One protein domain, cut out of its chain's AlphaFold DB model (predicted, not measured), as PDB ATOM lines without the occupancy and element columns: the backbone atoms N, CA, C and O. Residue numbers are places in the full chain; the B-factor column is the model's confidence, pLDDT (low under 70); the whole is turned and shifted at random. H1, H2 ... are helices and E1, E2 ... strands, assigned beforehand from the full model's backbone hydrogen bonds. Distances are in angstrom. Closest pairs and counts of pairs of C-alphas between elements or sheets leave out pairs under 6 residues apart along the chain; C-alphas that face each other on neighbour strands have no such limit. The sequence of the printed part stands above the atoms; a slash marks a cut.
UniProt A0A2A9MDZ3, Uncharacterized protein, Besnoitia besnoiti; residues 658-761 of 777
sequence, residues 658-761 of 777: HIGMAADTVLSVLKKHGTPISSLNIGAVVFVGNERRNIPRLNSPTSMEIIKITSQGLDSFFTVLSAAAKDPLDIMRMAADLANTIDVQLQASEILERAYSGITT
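AT A GLANCE: This is residues 658 to 761 of the 777 residues of an uncharacterized protein of Besnoitia besnoiti (UniProt A0A2A9MDZ3). A small hairpin of two short strands, E1 and E2, sits beside a bundle of three helices: H1 runs alongside the long H3, and H2 is slanted to both. Residues 751 to 761 of H3 stick out. The printed part has 104 residues, mostly helix, in the order H1 E1 E2 H2 H3, with an antiparallel sheet; it is only just loose, close to compact, with radius of gyration of the C-alphas 15.5 A and spans of 52 by 29 by 25 A.

IN THESE COORDINATES: E1 is residues 679 to 681 and E2 706 to 708. H1 is 658 to 673, 23.6 A long, from C-alpha 658 at (-11.060, 19.980, 32.680); H2 is 711 to 724, 20.0 A; H3 is 730 to 761, 46.1 A, ending at C-alpha 761 (-3.436, 64.278, 21.397).

HOW THE PARTS SIT: In the hairpin E1 and E2, N 680 and O 707 are 2.9 A apart, within hydrogen-bond range. H1, H2 and H3 form an up and down bundle, each running against the one before. H1 touches H3, residues 731 to 746 alone, at a shallow tilt of 8 degrees, the closest C-alphas, Val 666 and Ala 739, 4.9 A apart. H1 touches H2 at a steep tilt of 42 degrees, the closest C-alphas, Ala 663 and Leu 714, 5.2 A apart. H2 and H3, a helical hairpin, only just touch, with 3 pairs of C-alphas within 8 A, the closest Ser 722 and Ile 731, 6.3 A. Every O i to N i+4 pair is within hydrogen-bond range in H2 and H3, and 11 of 12 in H1.

THE WHOLE: The printed part has no cut; the link E1 to E2, 24 residues, is long. Low confidence, pLDDT under 70, covers 42 residues, among them 680 to 707 and 754 to 761.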
ATOM      1  N   HIS A 658     -11.811  18.917  32.004       88.50
ATOM      2  CA  HIS A 658     -11.060  19.980  32.680       88.50
ATOM      3  C   HIS A 658      -9.929  20.589  31.839       88.50
ATOM      4  O   HIS A 658      -9.716  21.793  31.915       88.50
ATOM      5  N   ILE A 659      -9.244  19.801  31.002       89.56
ATOM      6  CA  ILE A 659      -8.154  20.287  30.131       89.56
ATOM      7  C   ILE A 659      -8.673  21.268  29.076       89.56
ATOM      8  O   ILE A 659      -8.112  22.347  28.911       89.56
ATOM      9  N   GLY A 660      -9.757  20.921  28.377       86.75
ATOM     10  CA  GLY A 660     -10.333  21.843  27.398       86.75
ATOM     11  C   GLY A 660     -11.047  23.021  28.052       86.75
ATOM     12  O   GLY A 660     -10.970  24.123  27.533       86.75
ATOM     13  N   MET A 661     -11.665  22.810  29.221       87.00
ATOM     14  CA  MET A 661     -12.283  23.890  29.993       87.00
ATOM     15  C   MET A 661     -11.247  24.953  30.399       87.00
ATOM     16  O   MET A 661     -11.493  26.155  30.298       87.00
ATOM     17  N   ALA A 662     -10.057  24.497  30.800       87.12
ATOM     18  CA  ALA A 662      -8.900  25.335  31.079       87.12
ATOM     19  C   ALA A 662      -8.387  26.074  29.829       87.12
ATOM     20  O   ALA A 662      -8.197  27.290  29.868       87.12
ATOM     21  N   ALA A 663      -8.213  25.368  28.706       87.75
ATOM     22  CA  ALA A 663      -7.761  25.972  27.451       87.75
ATOM     23  C   ALA A 663      -8.728  27.056  26.937       87.75
ATOM     24  O   ALA A 663      -8.293  28.158  26.601       87.75
ATOM     25  N   ASP A 664     -10.031  26.774  26.929       86.81
ATOM     26  CA  ASP A 664     -11.051  27.693  26.417       86.81
ATOM     27  C   ASP A 664     -11.236  28.925  27.323       86.81
ATOM     28  O   ASP A 664     -11.506  30.010  26.810       86.81
ATOM     29  N   THR A 665     -10.999  28.801  28.636       86.38
ATOM     30  CA  THR A 665     -11.017  29.932  29.590       86.38
ATOM     31  C   THR A 665      -9.872  30.921  29.349       86.38
ATOM     32  O   THR A 665     -10.069  32.134  29.403       86.38
ATOM     33  N   VAL A 666      -8.669  30.432  29.033       85.31
ATOM     34  CA  VAL A 666      -7.551  31.316  28.659       85.31
ATOM     35  C   VAL A 666      -7.839  31.986  27.309       85.31
ATOM     36  O   VAL A 666      -7.660  33.195  27.158       85.31
ATOM     37  N   LEU A 667      -8.359  31.229  26.335       85.38
ATOM     38  CA  LEU A 667      -8.718  31.756  25.014       85.38
ATOM     39  C   LEU A 667      -9.869  32.775  25.048       85.38
ATOM     40  O   LEU A 667      -9.877  33.681  24.212       85.38
ATOM     41  N   SER A 668     -10.824  32.675  25.980       84.19
ATOM     42  CA  SER A 668     -11.932  33.635  26.078       84.19
ATOM     43  C   SER A 668     -11.463  35.030  26.493       84.19
ATOM     44  O   SER A 668     -11.922  36.009  25.903       84.19
ATOM     45  N   VAL A 669     -10.507  35.134  27.425       82.31
ATOM     46  CA  VAL A 669      -9.900  36.423  27.811       82.31
ATOM     47  C   VAL A 669      -9.107  37.026  26.653       82.31
ATOM     48  O   VAL A 669      -9.300  38.184  26.302       82.31
ATOM     49  N   LEU A 670      -8.278  36.239  25.971       79.31
ATOM     50  CA  LEU A 670      -7.505  36.739  24.827       79.31
ATOM     51  C   LEU A 670      -8.411  37.238  23.692       79.31
ATOM     52  O   LEU A 670      -8.153  38.274  23.083       79.31
ATOM     53  N   LYS A 671      -9.524  36.537  23.445       82.31
ATOM     54  CA  LYS A 671     -10.534  36.950  22.465       82.31
ATOM     55  C   LYS A 671     -11.278  38.228  22.876       82.31
ATOM     56  O   LYS A 671     -11.632  39.004  21.994       82.31
ATOM     57  N   LYS A 672     -11.512  38.451  24.177       80.56
ATOM     58  CA  LYS A 672     -12.143  39.669  24.725       80.56
ATOM     59  C   LYS A 672     -11.320  40.926  24.411       80.56
ATOM     60  O   LYS A 672     -11.913  41.941  24.066       80.56
ATOM     61  N   HIS A 673      -9.991  40.839  24.482       75.88
ATOM     62  CA  HIS A 673      -9.084  41.970  24.233       75.88
ATOM     63  C   HIS A 673      -8.649  42.117  22.766       75.88
ATOM     64  O   HIS A 673      -8.090  43.138  22.385       75.88
ATOM     65  N   GLY A 674      -8.877  41.108  21.916       68.62
ATOM     66  CA  GLY A 674      -8.513  41.155  20.491       68.62
ATOM     67  C   GLY A 674      -7.003  41.159  20.203       68.62
ATOM     68  O   GLY A 674      -6.600  41.122  19.042       68.62
ATOM     69  N   THR A 675      -6.162  41.162  21.239       61.41
ATOM     70  CA  THR A 675      -4.702  41.226  21.147       61.41
ATOM     71  C   THR A 675      -4.097  39.883  20.718       61.41
ATOM     72  O   THR A 675      -4.321  38.871  21.393       61.41
ATOM     73  N   PRO A 676      -3.276  39.837  19.651       60.06
ATOM     74  CA  PRO A 676      -2.676  38.607  19.147       60.06
ATOM     75  C   PRO A 676      -1.428  38.209  19.956       60.06
ATOM     76  O   PRO A 676      -0.323  38.142  19.415       60.06
ATOM     77  N   ILE A 677      -1.586  37.907  21.251       66.81
ATOM     78  CA  ILE A 677      -0.496  37.284  22.015       66.81
ATOM     79  C   ILE A 677      -0.272  35.883  21.435       66.81
ATOM     80  O   ILE A 677      -1.101  34.990  21.596       66.81
ATOM     81  N   SER A 678       0.837  35.685  20.725       66.69
ATOM     82  CA  SER A 678       1.162  34.415  20.064       66.69
ATOM     83  C   SER A 678       1.739  33.374  21.028       66.69
ATOM     84  O   SER A 678       1.646  32.165  20.780       66.69
ATOM     85  N   SER A 679       2.319  33.825  22.142       70.81
ATOM     86  CA  SER A 679       2.961  32.956  23.120       70.81
ATOM     87  C   SER A 679       3.106  33.558  24.515       70.81
ATOM     88  O   SER A 679       3.319  34.759  24.647       70.81
ATOM     89  N   LEU A 680       3.089  32.696  25.534       68.75
ATOM     90  CA  LEU A 680       3.344  33.031  26.935       68.75
ATOM     91  C   LEU A 680       4.652  32.383  27.411       68.75
ATOM     92  O   LEU A 680       4.860  31.191  27.182       68.75
ATOM     93  N   ASN A 681       5.494  33.132  28.127       67.38
ATOM     94  CA  ASN A 681       6.567  32.552  28.935       67.38
ATOM     95  C   ASN A 681       6.082  32.413  30.386       67.38
ATOM     96  O   ASN A 681       5.761  33.406  31.032       67.38
ATOM     97  N   ILE A 682       6.016  31.176  30.874       64.31
ATOM     98  CA  ILE A 682       5.563  30.807  32.227       64.31
ATOM     99  C   ILE A 682       6.704  30.672  33.245       64.31
ATOM    100  O   ILE A 682       6.439  30.484  34.431       64.31
ATOM    101  N   GLY A 683       7.967  30.737  32.813       64.25
ATOM    102  CA  GLY A 683       9.105  30.400  33.670       64.25
ATOM    103  C   GLY A 683       9.076  28.931  34.114       64.25
ATOM    104  O   GLY A 683       8.734  28.047  33.331       64.25
ATOM    105  N   ALA A 684       9.456  28.666  35.367       62.09
ATOM    106  CA  ALA A 684       9.484  27.319  35.943       62.09
ATOM    107  C   ALA A 684       8.232  27.025  36.788       62.09
ATOM    108  O   ALA A 684       7.867  27.789  37.683       62.09
ATOM    109  N   VAL A 685       7.619  25.861  36.568       62.66
ATOM    110  CA  VAL A 685       6.484  25.354  37.352       62.66
ATOM    111  C   VAL A 685       7.015  24.621  38.585       62.66
ATOM    112  O   VAL A 685       7.444  23.470  38.514       62.66
ATOM    113  N   VAL A 686       7.009  25.304  39.733       61.91
ATOM    114  CA  VAL A 686       7.527  24.769  41.012       61.91
ATOM    115  C   VAL A 686       6.457  24.007  41.811       61.91
ATOM    116  O   VAL A 686       6.780  23.086  42.567       61.91
ATOM    117  N   PHE A 687       5.185  24.368  41.629       59.25
ATOM    118  CA  PHE A 687       4.029  23.799  42.323       59.25
ATOM    119  C   PHE A 687       2.922  23.453  41.326       59.25
ATOM    120  O   PHE A 687       2.745  24.150  40.328       59.25
ATOM    121  N   VAL A 688       2.169  22.392  41.615       62.12
ATOM    122  CA  VAL A 688       0.923  22.045  40.915       62.12
ATOM    123  C   VAL A 688      -0.130  21.737  41.973       62.12
ATOM    124  O   VAL A 688       0.026  20.793  42.749       62.12
ATOM    125  N   GLY A 689      -1.169  22.573  42.041       67.25
ATOM    126  CA  GLY A 689      -2.024  22.635  43.226       67.25
ATOM    127  C   GLY A 689      -1.186  22.977  44.463       67.25
ATOM    128  O   GLY A 689      -0.326  23.856  44.415       67.25
ATOM    129  N   ASN A 690      -1.385  22.232  45.550       63.59
ATOM    130  CA  ASN A 690      -0.666  22.435  46.815       63.59
ATOM    131  C   ASN A 690       0.669  21.664  46.918       63.59
ATOM    132  O   ASN A 690       1.369  21.796  47.921       63.59
ATOM    133  N   GLU A 691       1.033  20.835  45.932       61.16
ATOM    134  CA  GLU A 691       2.233  19.990  46.003       61.16
ATOM    135  C   GLU A 691       3.412  20.589  45.225       61.16
ATOM    136  O   GLU A 691       3.295  20.970  44.056       61.16
ATOM    137  N   ARG A 692       4.593  20.623  45.860       61.75
ATOM    138  CA  ARG A 692       5.848  20.997  45.196       61.75
ATOM    139  C   ARG A 692       6.271  19.867  44.262       61.75
ATOM    140  O   ARG A 692       6.623  18.784  44.723       61.75
ATOM    141  N   ARG A 693       6.266  20.115  42.953       62.22
ATOM    142  CA  ARG A 693       6.591  19.108  41.934       62.22
ATOM    143  C   ARG A 693       7.580  19.674  40.936       62.22
ATOM    144  O   ARG A 693       7.291  20.640  40.242       62.22
ATOM    145  N   ASN A 694       8.739  19.029  40.821       60.38
ATOM    146  CA  ASN A 694       9.609  19.272  39.681       60.38
ATOM    147  C   ASN A 694       9.048  18.504  38.476       60.38
ATOM    148  O   ASN A 694       8.967  17.278  38.522       60.38
ATOM    149  N   ILE A 695       8.660  19.209  37.414       63.88
ATOM    150  CA  ILE A 695       8.193  18.610  36.160       63.88
ATOM    151  C   ILE A 695       9.315  18.793  35.132       63.88
ATOM    152  O   ILE A 695       9.403  19.863  34.531       63.88
ATOM    153  N   PRO A 696      10.173  17.782  34.875       56.44
ATOM    154  CA  PRO A 696      11.410  17.987  34.111       56.44
ATOM    155  C   PRO A 696      11.201  18.456  32.665       56.44
ATOM    156  O   PRO A 696      12.125  18.977  32.055       56.44
ATOM    157  N   ARG A 697       9.993  18.280  32.109       60.81
ATOM    158  CA  ARG A 697       9.620  18.807  30.786       60.81
ATOM    159  C   ARG A 697       9.280  20.299  30.779       60.81
ATOM    160  O   ARG A 697       9.564  20.943  29.782       60.81
ATOM    161  N   LEU A 698       8.701  20.825  31.861       57.66
ATOM    162  CA  LEU A 698       8.353  22.247  31.997       57.66
ATOM    163  C   LEU A 698       9.499  23.057  32.627       57.66
ATOM    164  O   LEU A 698       9.642  24.240  32.351       57.66
ATOM    165  N   ASN A 699      10.333  22.404  33.441       54.00
ATOM    166  CA  ASN A 699      11.425  23.023  34.201       54.00
ATOM    167  C   ASN A 699      12.814  22.754  33.595       54.00
ATOM    168  O   ASN A 699      13.829  22.930  34.267       54.00
ATOM    169  N   SER A 700      12.876  22.258  32.358       53.28
ATOM    170  CA  SER A 700      14.147  21.967  31.697       53.28
ATOM    171  C   SER A 700      14.851  23.282  31.318       53.28
ATOM    172  O   SER A 700      14.222  24.150  30.712       53.28
ATOM    173  N   PRO A 701      16.152  23.457  31.625       45.41
ATOM    174  CA  PRO A 701      16.862  24.714  31.370       45.41
ATOM    175  C   PRO A 701      17.048  25.025  29.876       45.41
ATOM    176  O   PRO A 701      17.292  26.171  29.519       45.41
ATOM    177  N   THR A 702      16.895  24.035  28.991       42.91
ATOM    178  CA  THR A 702      16.873  24.225  27.528       42.91
ATOM    179  C   THR A 702      15.461  24.453  26.977       42.91
ATOM    180  O   THR A 702      15.288  24.638  25.774       42.91
ATOM    181  N   SER A 703      14.441  24.434  27.840       46.44
ATOM    182  CA  SER A 703      13.035  24.599  27.479       46.44
ATOM    183  C   SER A 703      12.223  25.206  28.632       46.44
ATOM    184  O   SER A 703      11.299  24.569  29.140       46.44
ATOM    185  N   MET A 704      12.521  26.459  29.006       48.25
ATOM    186  CA  MET A 704      11.467  27.327  29.554       48.25
ATOM    187  C   MET A 704      10.389  27.411  28.472       48.25
ATOM    188  O   MET A 704      10.590  28.048  27.435       48.25
ATOM    189  N   GLU A 705       9.325  26.624  28.630       56.25
ATOM    190  CA  GLU A 705       8.467  26.274  27.503       56.25
ATOM    191  C   GLU A 705       7.583  27.471  27.140       56.25
ATOM    192  O   GLU A 705       6.593  27.772  27.805       56.25
ATOM    193  N   ILE A 706       7.968  28.166  26.065       62.75
ATOM    194  CA  ILE A 706       7.168  29.205  25.419       62.75
ATOM    195  C   ILE A 706       5.865  28.546  24.941       62.75
ATOM    196  O   ILE A 706       5.818  27.925  23.873       62.75
ATOM    197  N   ILE A 707       4.794  28.659  25.735       68.12
ATOM    198  CA  ILE A 707       3.486  28.106  25.381       68.12
ATOM    199  C   ILE A 707       2.980  28.896  24.185       68.12
ATOM    200  O   ILE A 707       2.710  30.090  24.298       68.12
ATOM    201  N   LYS A 708       2.764  28.229  23.050       73.81
ATOM    202  CA  LYS A 708       2.018  28.828  21.939       73.81
ATOM    203  C   LYS A 708       0.561  28.992  22.339       73.81
ATOM    204  O   LYS A 708      -0.132  27.995  22.555       73.81
ATOM    205  N   ILE A 709       0.090  30.233  22.373       75.94
ATOM    206  CA  ILE A 709      -1.283  30.592  22.723       75.94
ATOM    207  C   ILE A 709      -2.193  30.229  21.542       75.94
ATOM    208  O   ILE A 709      -2.506  30.998  20.642       75.94
ATOM    209  N   THR A 710      -2.542  28.952  21.513       80.00
ATOM    210  CA  THR A 710      -3.378  28.291  20.516       80.00
ATOM    211  C   THR A 710      -4.133  27.186  21.242       80.00
ATOM    212  O   THR A 710      -3.609  26.640  22.215       80.00
ATOM    213  N   SER A 711      -5.318  26.795  20.765       79.94
ATOM    214  CA  SER A 711      -6.080  25.694  21.385       79.94
ATOM    215  C   SER A 711      -5.227  24.424  21.544       79.94
ATOM    216  O   SER A 711      -5.192  23.842  22.621       79.94
ATOM    217  N   GLN A 712      -4.427  24.068  20.529       80.69
ATOM    218  CA  GLN A 712      -3.532  22.908  20.604       80.69
ATOM    219  C   GLN A 712      -2.367  23.089  21.597       80.69
ATOM    220  O   GLN A 712      -1.993  22.129  22.271       80.69
ATOM    221  N   GLY A 713      -1.773  24.284  21.678       79.31
ATOM    222  CA  GLY A 713      -0.689  24.570  22.620       79.31
ATOM    223  C   GLY A 713      -1.172  24.511  24.068       79.31
ATOM    224  O   GLY A 713      -0.599  23.772  24.868       79.31
ATOM    225  N   LEU A 714      -2.287  25.183  24.365       83.62
ATOM    226  CA  LEU A 714      -2.926  25.186  25.683       83.62
ATOM    227  C   LEU A 714      -3.432  23.791  26.083       83.62
ATOM    228  O   LEU A 714      -3.114  23.342  27.181       83.62
ATOM    229  N   ASP A 715      -4.107  23.056  25.186       84.12
ATOM    230  CA  ASP A 715      -4.468  21.644  25.412       84.12
ATOM    231  C   ASP A 715      -3.227  20.823  25.805       84.12
ATOM    232  O   ASP A 715      -3.264  20.017  26.739       84.12
ATOM    233  N   SER A 716      -2.106  21.007  25.094       83.25
ATOM    234  CA  SER A 716      -0.885  20.234  25.331       83.25
ATOM    235  C   SER A 716      -0.225  20.564  26.672       83.25
ATOM    236  O   SER A 716       0.193  19.633  27.364       83.25
ATOM    237  N   PHE A 717      -0.217  21.842  27.060       84.00
ATOM    238  CA  PHE A 717       0.285  22.343  28.336       84.00
ATOM    239  C   PHE A 717      -0.573  21.854  29.511       84.00
ATOM    240  O   PHE A 717      -0.070  21.174  30.408       84.00
ATOM    241  N   PHE A 718      -1.889  22.086  29.459       87.12
ATOM    242  CA  PHE A 718      -2.814  21.625  30.494       87.12
ATOM    243  C   PHE A 718      -2.883  20.094  30.578       87.12
ATOM    244  O   PHE A 718      -3.116  19.564  31.660       87.12
ATOM    245  N   THR A 719      -2.582  19.353  29.504       88.06
ATOM    246  CA  THR A 719      -2.385  17.891  29.581       88.06
ATOM    247  C   THR A 719      -1.163  17.510  30.425       88.06
ATOM    248  O   THR A 719      -1.228  16.530  31.164       88.06
ATOM    249  N   VAL A 720      -0.046  18.246  30.328       84.31
ATOM    250  CA  VAL A 720       1.167  17.975  31.127       84.31
ATOM    251  C   VAL A 720       0.947  18.351  32.589       84.31
ATOM    252  O   VAL A 720       1.229  17.528  33.460       84.31
ATOM    253  N   LEU A 721       0.378  19.533  32.859       83.38
ATOM    254  CA  LEU A 721      -0.025  19.911  34.217       83.38
ATOM    255  C   LEU A 721      -1.014  18.904  34.799       83.38
ATOM    256  O   LEU A 721      -0.846  18.467  35.932       83.38
ATOM    257  N   SER A 722      -2.011  18.473  34.020       87.50
ATOM    258  CA  SER A 722      -2.977  17.492  34.501       87.50
ATOM    259  C   SER A 722      -2.341  16.142  34.783       87.50
ATOM    260  O   SER A 722      -2.612  15.585  35.837       87.50
ATOM    261  N   ALA A 723      -1.432  15.636  33.951       84.00
ATOM    262  CA  ALA A 723      -0.708  14.405  34.272       84.00
ATOM    263  C   ALA A 723       0.017  14.480  35.638       84.00
ATOM    264  O   ALA A 723       0.113  13.465  36.324       84.00
ATOM    265  N   ALA A 724       0.474  15.673  36.044       79.69
ATOM    266  CA  ALA A 724       1.164  15.921  37.311       79.69
ATOM    267  C   ALA A 724       0.257  16.304  38.497       79.69
ATOM    268  O   ALA A 724       0.717  16.209  39.632       79.69
ATOM    269  N   ALA A 725      -0.982  16.739  38.248       81.19
ATOM    270  CA  ALA A 725      -1.923  17.188  39.273       81.19
ATOM    271  C   ALA A 725      -2.689  16.032  39.925       81.19
ATOM    272  O   ALA A 725      -3.098  15.079  39.259       81.19
ATOM    273  N   LYS A 726      -2.973  16.177  41.217       79.44
ATOM    274  CA  LYS A 726      -3.743  15.222  42.020       79.44
ATOM    275  C   LYS A 726      -5.249  15.384  41.800       79.44
ATOM    276  O   LYS A 726      -5.920  14.447  41.365       79.44
ATOM    277  N   ASP A 727      -5.756  16.600  42.002       82.81
ATOM    278  CA  ASP A 727      -7.138  16.994  41.719       82.81
ATOM    279  C   ASP A 727      -7.260  17.474  40.251       82.81
ATOM    280  O   ASP A 727      -6.529  18.379  39.837       82.81
ATOM    281  N   PRO A 728      -8.151  16.905  39.411       86.44
ATOM    282  CA  PRO A 728      -8.403  17.444  38.071       86.44
ATOM    283  C   PRO A 728      -8.986  18.873  38.081       86.44
ATOM    284  O   PRO A 728      -8.836  19.577  37.080       86.44
ATOM    285  N   LEU A 729      -9.613  19.322  39.176       87.81
ATOM    286  CA  LEU A 729     -10.146  20.683  39.315       87.81
ATOM    287  C   LEU A 729      -9.044  21.741  39.466       87.81
ATOM    288  O   LEU A 729      -9.252  22.874  39.031       87.81
ATOM    289  N   ASP A 730      -7.859  21.388  39.983       86.19
ATOM    290  CA  ASP A 730      -6.716  22.316  40.081       86.19
ATOM    291  C   ASP A 730      -6.317  22.876  38.712       86.19
ATOM    292  O   ASP A 730      -5.870  24.013  38.605       86.19
ATOM    293  N   ILE A 731      -6.539  22.111  37.640       88.75
ATOM    294  CA  ILE A 731      -6.274  22.550  36.264       88.75
ATOM    295  C   ILE A 731      -7.218  23.680  35.845       88.75
ATOM    296  O   ILE A 731      -6.795  24.598  35.148       88.75
ATOM    297  N   MET A 732      -8.474  23.649  36.299       86.25
ATOM    298  CA  MET A 732      -9.439  24.722  36.044       86.25
ATOM    299  C   MET A 732      -9.177  25.941  36.938       86.25
ATOM    300  O   MET A 732      -9.283  27.062  36.451       86.25
ATOM    301  N   ARG A 733      -8.748  25.736  38.196       84.94
ATOM    302  CA  ARG A 733      -8.310  26.819  39.101       84.94
ATOM    303  C   ARG A 733      -7.106  27.573  38.526       84.94
ATOM    304  O   ARG A 733      -7.208  28.764  38.260       84.94
ATOM    305  N   MET A 734      -6.026  26.860  38.193       83.75
ATOM    306  CA  MET A 734      -4.827  27.451  37.578       83.75
ATOM    307  C   MET A 734      -5.126  28.154  36.246       83.75
ATOM    308  O   MET A 734      -4.482  29.148  35.919       83.75
ATOM    309  N   ALA A 735      -6.098  27.667  35.467       86.00
ATOM    310  CA  ALA A 735      -6.516  28.331  34.236       86.00
ATOM    311  C   ALA A 735      -7.321  29.613  34.482       86.00
ATOM    312  O   ALA A 735      -7.139  30.575  33.739       86.00
ATOM    313  N   ALA A 736      -8.170  29.650  35.514       83.12
ATOM    314  CA  ALA A 736      -8.864  30.865  35.934       83.12
ATOM    315  C   ALA A 736      -7.872  31.920  36.455       83.12
ATOM    316  O   ALA A 736      -7.947  33.074  36.041       83.12
ATOM    317  N   ASP A 737      -6.895  31.521  37.276       82.00
ATOM    318  CA  ASP A 737      -5.838  32.412  37.775       82.00
ATOM    319  C   ASP A 737      -4.962  32.958  36.641       82.00
ATOM    320  O   ASP A 737      -4.673  34.157  36.586       82.00
ATOM    321  N   LEU A 738      -4.580  32.100  35.687       81.44
ATOM    322  CA  LEU A 738      -3.837  32.509  34.498       81.44
ATOM    323  C   LEU A 738      -4.651  33.474  33.624       81.44
ATOM    324  O   LEU A 738      -4.127  34.500  33.195       81.44
ATOM    325  N   ALA A 739      -5.930  33.175  33.388       82.94
ATOM    326  CA  ALA A 739      -6.823  34.030  32.614       82.94
ATOM    327  C   ALA A 739      -7.010  35.405  33.281       82.94
ATOM    328  O   ALA A 739      -6.868  36.422  32.607       82.94
ATOM    329  N   ASN A 740      -7.217  35.451  34.601       80.94
ATOM    330  CA  ASN A 740      -7.290  36.695  35.375       80.94
ATOM    331  C   ASN A 740      -5.975  37.493  35.314       80.94
ATOM    332  O   ASN A 740      -6.000  38.712  35.164       80.94
ATOM    333  N   THR A 741      -4.823  36.818  35.399       77.88
ATOM    334  CA  THR A 741      -3.501  37.463  35.310       77.88
ATOM    335  C   THR A 741      -3.296  38.119  33.942       77.88
ATOM    336  O   THR A 741      -2.845  39.261  33.869       77.88
ATOM    337  N   ILE A 742      -3.675  37.424  32.862       78.56
ATOM    338  CA  ILE A 742      -3.629  37.951  31.491       78.56
ATOM    339  C   ILE A 742      -4.606  39.125  31.325       78.56
ATOM    340  O   ILE A 742      -4.231  40.135  30.740       78.56
ATOM    341  N   ASP A 743      -5.826  39.025  31.866       80.75
ATOM    342  CA  ASP A 743      -6.839  40.089  31.806       80.75
ATOM    343  C   ASP A 743      -6.328  41.385  32.470       80.75
ATOM    344  O   ASP A 743      -6.334  42.452  31.862       80.75
ATOM    345  N   VAL A 744      -5.778  41.286  33.687       79.88
ATOM    346  CA  VAL A 744      -5.207  42.434  34.415       79.88
ATOM    347  C   VAL A 744      -4.009  43.046  33.679       79.88
ATOM    348  O   VAL A 744      -3.911  44.269  33.591       79.88
ATOM    349  N   GLN A 745      -3.109  42.226  33.124       76.88
ATOM    350  CA  GLN A 745      -1.964  42.723  32.350       76.88
ATOM    351  C   GLN A 745      -2.400  43.440  31.065       76.88
ATOM    352  O   GLN A 745      -1.873  44.509  30.756       76.88
ATOM    353  N   LEU A 746      -3.387  42.895  30.348       78.69
ATOM    354  CA  LEU A 746      -3.922  43.506  29.131       78.69
ATOM    355  C   LEU A 746      -4.662  44.812  29.426       78.69
ATOM    356  O   LEU A 746      -4.386  45.819  28.773       78.69
ATOM    357  N   GLN A 747      -5.508  44.850  30.459       81.31
ATOM    358  CA  GLN A 747      -6.154  46.088  30.907       81.31
ATOM    359  C   GLN A 747      -5.130  47.163  31.297       81.31
ATOM    360  O   GLN A 747      -5.281  48.317  30.901       81.31
ATOM    361  N   ALA A 748      -4.063  46.799  32.016       75.94
ATOM    362  CA  ALA A 748      -2.991  47.733  32.349       75.94
ATOM    363  C   ALA A 748      -2.285  48.273  31.089       75.94
ATOM    364  O   ALA A 748      -2.024  49.474  31.015       75.94
ATOM    365  N   SER A 749      -2.035  47.427  30.080       73.31
ATOM    366  CA  SER A 749      -1.462  47.878  28.804       73.31
ATOM    367  C   SER A 749      -2.400  48.799  28.015       73.31
ATOM    368  O   SER A 749      -1.950  49.841  27.555       73.31
ATOM    369  N   GLU A 750      -3.705  48.507  27.947       73.94
ATOM    370  CA  GLU A 750      -4.690  49.387  27.301       73.94
ATOM    371  C   GLU A 750      -4.818  50.743  28.011       73.94
ATOM    372  O   GLU A 750      -5.004  51.769  27.360       73.94
ATOM    373  N   ILE A 751      -4.727  50.768  29.345       73.06
ATOM    374  CA  ILE A 751      -4.750  52.011  30.128       73.06
ATOM    375  C   ILE A 751      -3.480  52.829  29.862       73.06
ATOM    376  O   ILE A 751      -3.588  54.038  29.654       73.06
ATOM    377  N   LEU A 752      -2.302  52.192  29.805       67.50
ATOM    378  CA  LEU A 752      -1.064  52.866  29.401       67.50
ATOM    379  C   LEU A 752      -1.167  53.411  27.971       67.50
ATOM    380  O   LEU A 752      -0.908  54.593  27.766       67.50
ATOM    381  N   GLU A 753      -1.574  52.601  26.991       71.19
ATOM    382  CA  GLU A 753      -1.724  53.049  25.601       71.19
ATOM    383  C   GLU A 753      -2.717  54.210  25.483       71.19
ATOM    384  O   GLU A 753      -2.429  55.193  24.799       71.19
ATOM    385  N   ARG A 754      -3.843  54.173  26.209       67.31
ATOM    386  CA  ARG A 754      -4.782  55.305  26.256       67.31
ATOM    387  C   ARG A 754      -4.168  56.543  26.900       67.31
ATOM    388  O   ARG A 754      -4.359  57.626  26.357       67.31
ATOM    389  N   ALA A 755      -3.396  56.412  27.978       64.69
ATOM    390  CA  ALA A 755      -2.691  57.539  28.587       64.69
ATOM    391  C   ALA A 755      -1.652  58.158  27.631       64.69
ATOM    392  O   ALA A 755      -1.654  59.370  27.430       64.69
ATOM    393  N   TYR A 756      -0.825  57.341  26.969       57.16
ATOM    394  CA  TYR A 756       0.159  57.815  25.987       57.16
ATOM    395  C   TYR A 756      -0.499  58.400  24.720       57.16
ATOM    396  O   TYR A 756      -0.041  59.423  24.204       57.16
ATOM    397  N   SER A 757      -1.612  57.824  24.247       59.16
ATOM    398  CA  SER A 757      -2.414  58.397  23.153       59.16
ATOM    399  C   SER A 757      -3.055  59.736  23.551       59.16
ATOM    400  O   SER A 757      -2.997  60.697  22.791       59.16
ATOM    401  N   GLY A 758      -3.560  59.850  24.784       52.34
ATOM    402  CA  GLY A 758      -4.087  61.090  25.353       52.34
ATOM    403  C   GLY A 758      -3.038  62.199  25.416       52.34
ATOM    404  O   GLY A 758      -3.291  63.300  24.932       52.34
ATOM    405  N   ILE A 759      -1.837  61.892  25.920       53.00
ATOM    406  CA  ILE A 759      -0.693  62.821  25.985       53.00
ATOM    407  C   ILE A 759      -0.273  63.295  24.586       53.00
ATOM    408  O   ILE A 759       0.019  64.473  24.399       53.00
ATOM    409  N   THR A 760      -0.292  62.411  23.583       47.38
ATOM    410  CA  THR A 760       0.040  62.787  22.197       47.38
ATOM    411  C   THR A 760      -1.070  63.578  21.501       47.38
ATOM    412  O   THR A 760      -0.756  64.445  20.689       47.38
ATOM    413  N   THR A 761      -2.346  63.389  21.857       46.09
ATOM    414  CA  THR A 761      -3.436  64.278  21.397       46.09
ATOM    415  C   THR A 761      -3.532  65.603  22.159       46.09
ATOM    416  O   THR A 761      -4.066  66.566  21.620       46.09
TER     417      THR A 761